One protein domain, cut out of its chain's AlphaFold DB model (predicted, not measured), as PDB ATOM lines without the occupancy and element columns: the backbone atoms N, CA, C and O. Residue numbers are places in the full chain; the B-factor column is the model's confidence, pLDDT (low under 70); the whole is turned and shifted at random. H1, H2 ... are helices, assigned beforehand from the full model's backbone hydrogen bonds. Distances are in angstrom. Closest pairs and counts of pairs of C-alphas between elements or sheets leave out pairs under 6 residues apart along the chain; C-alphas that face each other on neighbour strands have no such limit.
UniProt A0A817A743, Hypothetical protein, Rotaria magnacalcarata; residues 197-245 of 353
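This is residues 197 to 245 of the 353 residues of the protein "Hypothetical protein" of Rotaria magnacalcarata (UniProt A0A817A743). Two straight helices meet near their ends as an open V, joined at the corner by a tight link, with H2 the longer arm. Both arms lie in one flat layer, and their far parts, residues 197 to 211 of H1 and 224 to 245 of H2, stand free. The printed part has 49 residues, with H1 before H2 and no named strand: all helix. It is extended, with a radius of gyration of the C-alphas of 15.9 A and spans of 42 by 33 by 5 A.

Find C-alpha 197 at (-23.578, 6.278, 29.151); from there H1, residues 197 to 213, runs 24.3 A to C-alpha 213. H2, residues 217 to 245, begins at C-alpha 217 at (-26.384, 0.559, 61.042) and runs 41.5 A to C-alpha 245 at (9.026, -9.285, 41.684).

Look at the C-alphas of Arg 212 and Ala 220, the closest of the two helices, 7.5 A apart: H1 and H2 are close but not clearly touching. They run opposite ways at a steep tilt of 57 degrees. In H1 every O i to N i+4 pair is within hydrogen-bond range; in H2, 24 of 25 are.

The two C-alphas farthest apart are those of Ala 214 and Lys 245, 43.9 A. The printed part has no cut. Look for low pLDDT, under 70, at residues 239 to 245; the mean of the printed part is 81.0.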
ATOM      1  N   ALA A 197     -24.530   6.851  28.210       81.50
ATOM      2  CA  ALA A 197     -23.578   6.278  29.151       81.50
ATOM      3  C   ALA A 197     -23.522   7.077  30.466       81.50
ATOM      4  O   ALA A 197     -23.466   6.469  31.537       81.50
ATOM      5  N   GLU A 198     -23.570   8.411  30.411       86.50
ATOM      6  CA  GLU A 198     -23.596   9.251  31.613       86.50
ATOM      7  C   GLU A 198     -24.935   9.156  32.353       86.50
ATOM      8  O   GLU A 198     -24.944   8.944  33.565       86.50
ATOM      9  N   GLU A 199     -26.071   9.181  31.650       88.50
ATOM     10  CA  GLU A 199     -27.392   8.964  32.259       88.50
ATOM     11  C   GLU A 199     -27.461   7.619  32.999       88.50
ATOM     12  O   GLU A 199     -27.920   7.544  34.145       88.50
ATOM     13  N   GLN A 200     -26.918   6.551  32.407       84.06
ATOM     14  CA  GLN A 200     -26.822   5.248  33.066       84.06
ATOM     15  C   GLN A 200     -25.911   5.275  34.300       84.06
ATOM     16  O   GLN A 200     -26.245   4.653  35.316       84.06
ATOM     17  N   ARG A 201     -24.777   5.991  34.264       84.44
ATOM     18  CA  ARG A 201     -23.899   6.160  35.438       84.44
ATOM     19  C   ARG A 201     -24.606   6.923  36.549       84.44
ATOM     20  O   ARG A 201     -24.545   6.488  37.699       84.44
ATOM     21  N   VAL A 202     -25.316   8.001  36.223       89.31
ATOM     22  CA  VAL A 202     -26.102   8.791  37.180       89.31
ATOM     23  C   VAL A 202     -27.198   7.935  37.812       89.31
ATOM     24  O   VAL A 202     -27.304   7.890  39.037       89.31
ATOM     25  N   LEU A 203     -27.961   7.182  37.014       90.00
ATOM     26  CA  LEU A 203     -28.976   6.254  37.525       90.00
ATOM     27  C   LEU A 203     -28.366   5.172  38.421       90.00
ATOM     28  O   LEU A 203     -28.921   4.843  39.470       90.00
ATOM     29  N   THR A 204     -27.204   4.640  38.044       89.56
ATOM     30  CA  THR A 204     -26.491   3.638  38.844       89.56
ATOM     31  C   THR A 204     -26.029   4.228  40.177       89.56
ATOM     32  O   THR A 204     -26.243   3.612  41.220       89.56
ATOM     33  N   ARG A 205     -25.469   5.445  40.174       90.31
ATOM     34  CA  ARG A 205     -25.088   6.175  41.394       90.31
ATOM     35  C   ARG A 205     -26.297   6.419  42.294       90.31
ATOM     36  O   ARG A 205     -26.219   6.104  43.477       90.31
ATOM     37  N   LYS A 206     -27.420   6.886  41.736       92.12
ATOM     38  CA  LYS A 206     -28.677   7.087  42.477       92.12
ATOM     39  C   LYS A 206     -29.164   5.787  43.121       92.12
ATOM     40  O   LYS A 206     -29.425   5.780  44.315       92.12
ATOM     41  N   ARG A 207     -29.201   4.674  42.377       90.12
ATOM     42  CA  ARG A 207     -29.596   3.350  42.906       90.12
ATOM     43  C   ARG A 207     -28.681   2.848  44.020       90.12
ATOM     44  O   ARG A 207     -29.145   2.215  44.963       90.12
ATOM     45  N   ILE A 208     -27.375   3.080  43.898       88.25
ATOM     46  CA  ILE A 208     -26.414   2.706  44.942       88.25
ATOM     47  C   ILE A 208     -26.613   3.589  46.177       88.25
ATOM     48  O   ILE A 208     -26.582   3.072  47.288       88.25
ATOM     49  N   ALA A 209     -26.834   4.892  45.997       86.81
ATOM     50  CA  ALA A 209     -27.079   5.825  47.092       86.81
ATOM     51  C   ALA A 209     -28.370   5.487  47.847       86.81
ATOM     52  O   ALA A 209     -28.336   5.379  49.066       86.81
ATOM     53  N   THR A 210     -29.474   5.225  47.141       89.50
ATOM     54  CA  THR A 210     -30.738   4.823  47.774       89.50
ATOM     55  C   THR A 210     -30.607   3.492  48.505       89.50
ATOM     56  O   THR A 210     -31.064   3.374  49.635       89.50
ATOM     57  N   ARG A 211     -29.915   2.508  47.917       85.44
ATOM     58  CA  ARG A 211     -29.633   1.237  48.600       85.44
ATOM     59  C   ARG A 211     -28.808   1.441  49.871       85.44
ATOM     60  O   ARG A 211     -29.098   0.808  50.872       85.44
ATOM     61  N   ARG A 212     -27.796   2.312  49.833       83.94
ATOM     62  CA  ARG A 212     -26.963   2.626  51.004       83.94
ATOM     63  C   ARG A 212     -27.727   3.377  52.088       83.94
ATOM     64  O   ARG A 212     -27.458   3.148  53.257       83.94
ATOM     65  N   ALA A 213     -28.649   4.257  51.705       83.50
ATOM     66  CA  ALA A 213     -29.505   4.982  52.641       83.50
ATOM     67  C   ALA A 213     -30.514   4.065  53.348       83.50
ATOM     68  O   ALA A 213     -30.947   4.377  54.447       83.50
ATOM     69  N   ALA A 214     -30.865   2.935  52.728       86.94
ATOM     70  CA  ALA A 214     -31.755   1.931  53.301       86.94
ATOM     71  C   ALA A 214     -31.045   0.909  54.208       86.94
ATOM     72  O   ALA A 214     -31.717   0.035  54.745       86.94
ATOM     73  N   TYR A 215     -29.716   0.979  54.357       86.88
ATOM     74  CA  TYR A 215     -28.994   0.058  55.231       86.88
ATOM     75  C   TYR A 215     -29.287   0.337  56.696       86.88
ATOM     76  O   TYR A 215     -29.262   1.488  57.140       86.88
ATOM     77  N   THR A 216     -29.467  -0.734  57.461       86.69
ATOM     78  CA  THR A 216     -29.390  -0.641  58.918       86.69
ATOM     79  C   THR A 216     -27.948  -0.302  59.340       86.69
ATOM     80  O   THR A 216     -27.001  -0.544  58.579       86.69
ATOM     81  N   PRO A 217     -27.730   0.268  60.541       84.19
ATOM     82  CA  PRO A 217     -26.384   0.559  61.042       84.19
ATOM     83  C   PRO A 217     -25.449  -0.662  60.995       84.19
ATOM     84  O   PRO A 217     -24.287  -0.536  60.607       84.19
ATOM     85  N   GLU A 218     -25.989  -1.846  61.290       85.06
ATOM     86  CA  GLU A 218     -25.283  -3.128  61.280       85.06
ATOM     87  C   GLU A 218     -24.894  -3.575  59.857       85.06
ATOM     88  O   GLU A 218     -23.742  -3.922  59.593       85.06
ATOM     89  N   GLU A 219     -25.807  -3.470  58.884       87.19
ATOM     90  CA  GLU A 219     -25.509  -3.747  57.472       87.19
ATOM     91  C   GLU A 219     -24.458  -2.779  56.908       87.19
ATOM     92  O   GLU A 219     -23.582  -3.167  56.125       87.19
ATOM     93  N   ALA A 220     -24.512  -1.506  57.310       84.62
ATOM     94  CA  ALA A 220     -23.536  -0.505  56.900       84.62
ATOM     95  C   ALA A 220     -22.133  -0.817  57.448       84.62
ATOM     96  O   ALA A 220     -21.141  -0.616  56.738       84.62
ATOM     97  N   GLU A 221     -22.033  -1.325  58.677       87.75
ATOM     98  CA  GLU A 221     -20.776  -1.761  59.287       87.75
ATOM     99  C   GLU A 221     -20.211  -3.013  58.605       87.75
ATOM    100  O   GLU A 221     -19.055  -2.998  58.171       87.75
ATOM    101  N   GLN A 222     -21.042  -4.030  58.359       88.00
ATOM    102  CA  GLN A 222     -20.649  -5.229  57.611       88.00
ATOM    103  C   GLN A 222     -20.138  -4.890  56.199       88.00
ATOM    104  O   GLN A 222     -19.144  -5.452  55.729       88.00
ATOM    105  N   GLN A 223     -20.758  -3.923  55.512       85.06
ATOM    106  CA  GLN A 223     -20.281  -3.452  54.206       85.06
ATOM    107  C   GLN A 223     -18.939  -2.716  54.300       85.06
ATOM    108  O   GLN A 223     -18.079  -2.890  53.428       85.06
ATOM    109  N   ARG A 224     -18.724  -1.907  55.346       86.06
ATOM    110  CA  ARG A 224     -17.428  -1.253  55.593       86.06
ATOM    111  C   ARG A 224     -16.352  -2.289  55.885       86.06
ATOM    112  O   ARG A 224     -15.250  -2.169  55.354       86.06
ATOM    113  N   GLU A 225     -16.655  -3.311  56.672       88.44
ATOM    114  CA  GLU A 225     -15.709  -4.378  56.978       88.44
ATOM    115  C   GLU A 225     -15.391  -5.218  55.736       88.44
ATOM    116  O   GLU A 225     -14.221  -5.445  55.424       88.44
ATOM    117  N   ALA A 226     -16.395  -5.575  54.936       87.44
ATOM    118  CA  ALA A 226     -16.191  -6.221  53.644       87.44
ATOM    119  C   ALA A 226     -15.329  -5.357  52.700       87.44
ATOM    120  O   ALA A 226     -14.468  -5.883  51.988       87.44
ATOM    121  N   ALA A 227     -15.511  -4.031  52.699       87.06
ATOM    122  CA  ALA A 227     -14.674  -3.108  51.934       87.06
ATOM    123  C   ALA A 227     -13.226  -3.066  52.459       87.06
ATOM    124  O   ALA A 227     -12.287  -3.101  51.655       87.06
ATOM    125  N   ARG A 228     -13.026  -3.065  53.786       90.12
ATOM    126  CA  ARG A 228     -11.698  -3.167  54.418       90.12
ATOM    127  C   ARG A 228     -11.022  -4.489  54.057       90.12
ATOM    128  O   ARG A 228      -9.894  -4.461  53.574       90.12
ATOM    129  N   ARG A 229     -11.724  -5.622  54.169       87.94
ATOM    130  CA  ARG A 229     -11.233  -6.953  53.767       87.94
ATOM    131  C   ARG A 229     -10.835  -6.988  52.291       87.94
ATOM    132  O   ARG A 229      -9.745  -7.451  51.972       87.94
ATOM    133  N   ARG A 230     -11.638  -6.417  51.383       87.19
ATOM    134  CA  ARG A 230     -11.273  -6.297  49.953       87.19
ATOM    135  C   ARG A 230     -10.039  -5.425  49.727       87.19
ATOM    136  O   ARG A 230      -9.223  -5.750  48.870       87.19
ATOM    137  N   SER A 231      -9.906  -4.319  50.458       86.19
ATOM    138  CA  SER A 231      -8.729  -3.443  50.379       86.19
ATOM    139  C   SER A 231      -7.470  -4.164  50.859       86.19
ATOM    140  O   SER A 231      -6.447  -4.132  50.179       86.19
ATOM    141  N   LEU A 232      -7.567  -4.894  51.972       86.00
ATOM    142  CA  LEU A 232      -6.487  -5.722  52.499       86.00
ATOM    143  C   LEU A 232      -6.106  -6.831  51.519       86.00
ATOM    144  O   LEU A 232      -4.933  -6.951  51.192       86.00
ATOM    145  N   LEU A 233      -7.077  -7.556  50.957       82.81
ATOM    146  CA  LEU A 233      -6.834  -8.569  49.926       82.81
ATOM    147  C   LEU A 233      -6.167  -7.976  48.682       82.81
ATOM    148  O   LEU A 233      -5.249  -8.573  48.134       82.81
ATOM    149  N   LYS A 234      -6.563  -6.778  48.241       81.62
ATOM    150  CA  LYS A 234      -5.884  -6.088  47.133       81.62
ATOM    151  C   LYS A 234      -4.456  -5.688  47.494       81.62
ATOM    152  O   LYS A 234      -3.571  -5.837  46.658       81.62
ATOM    153  N   LYS A 235      -4.216  -5.209  48.717       78.69
ATOM    154  CA  LYS A 235      -2.872  -4.874  49.208       78.69
ATOM    155  C   LYS A 235      -1.994  -6.114  49.329       78.69
ATOM    156  O   LYS A 235      -0.848  -6.053  48.913       78.69
ATOM    157  N   THR A 236      -2.515  -7.239  49.814       74.62
ATOM    158  CA  THR A 236      -1.767  -8.502  49.893       74.62
ATOM    159  C   THR A 236      -1.557  -9.127  48.522       74.62
ATOM    160  O   THR A 236      -0.491  -9.670  48.282       74.62
ATOM    161  N   SER A 237      -2.503  -8.993  47.591       71.19
ATOM    162  CA  SER A 237      -2.328  -9.411  46.191       71.19
ATOM    163  C   SER A 237      -1.249  -8.580  45.504       71.19
ATOM    164  O   SER A 237      -0.343  -9.134  44.895       71.19
ATOM    165  N   LYS A 238      -1.293  -7.250  45.661       70.06
ATOM    166  CA  LYS A 238      -0.292  -6.325  45.118       70.06
ATOM    167  C   LYS A 238       1.069  -6.517  45.792       70.06
ATOM    168  O   LYS A 238       2.077  -6.498  45.109       70.06
ATOM    169  N   SER A 239       1.093  -6.778  47.099       58.81
ATOM    170  CA  SER A 239       2.305  -7.107  47.854       58.81
ATOM    171  C   SER A 239       2.876  -8.457  47.430       58.81
ATOM    172  O   SER A 239       4.052  -8.520  47.132       58.81
ATOM    173  N   LYS A 240       2.074  -9.511  47.245       59.28
ATOM    174  CA  LYS A 240       2.533 -10.785  46.660       59.28
ATOM    175  C   LYS A 240       3.027 -10.614  45.223       59.28
ATOM    176  O   LYS A 240       3.998 -11.253  44.851       59.28
ATOM    177  N   GLN A 241       2.421  -9.731  44.431       54.78
ATOM    178  CA  GLN A 241       2.865  -9.405  43.069       54.78
ATOM    179  C   GLN A 241       4.152  -8.554  43.045       54.78
ATOM    180  O   GLN A 241       4.905  -8.604  42.080       54.78
ATOM    181  N   ILE A 242       4.418  -7.789  44.111       55.41
ATOM    182  CA  ILE A 242       5.663  -7.037  44.321       55.41
ATOM    183  C   ILE A 242       6.745  -7.954  44.906       55.41
ATOM    184  O   ILE A 242       7.852  -7.941  44.401       55.41
ATOM    185  N   VAL A 243       6.424  -8.813  45.875       51.75
ATOM    186  CA  VAL A 243       7.321  -9.794  46.515       51.75
ATOM    187  C   VAL A 243       7.689 -10.931  45.561       51.75
ATOM    188  O   VAL A 243       8.807 -11.412  45.604       51.75
ATOM    189  N   THR A 244       6.826 -11.326  44.625       47.34
ATOM    190  CA  THR A 244       7.241 -12.198  43.503       47.34
ATOM    191  C   THR A 244       8.134 -11.469  42.494       47.34
ATOM    192  O   THR A 244       8.889 -12.117  41.781       47.34
ATOM    193  N   LYS A 245       8.108 -10.128  42.467       49.47
ATOM    194  CA  LYS A 245       9.026  -9.285  41.684       49.47
ATOM    195  C   LYS A 245      10.326  -8.926  42.419       49.47
ATOM    196  O   LYS A 245      11.305  -8.630  41.748       49.47
TER     197      LYS A 245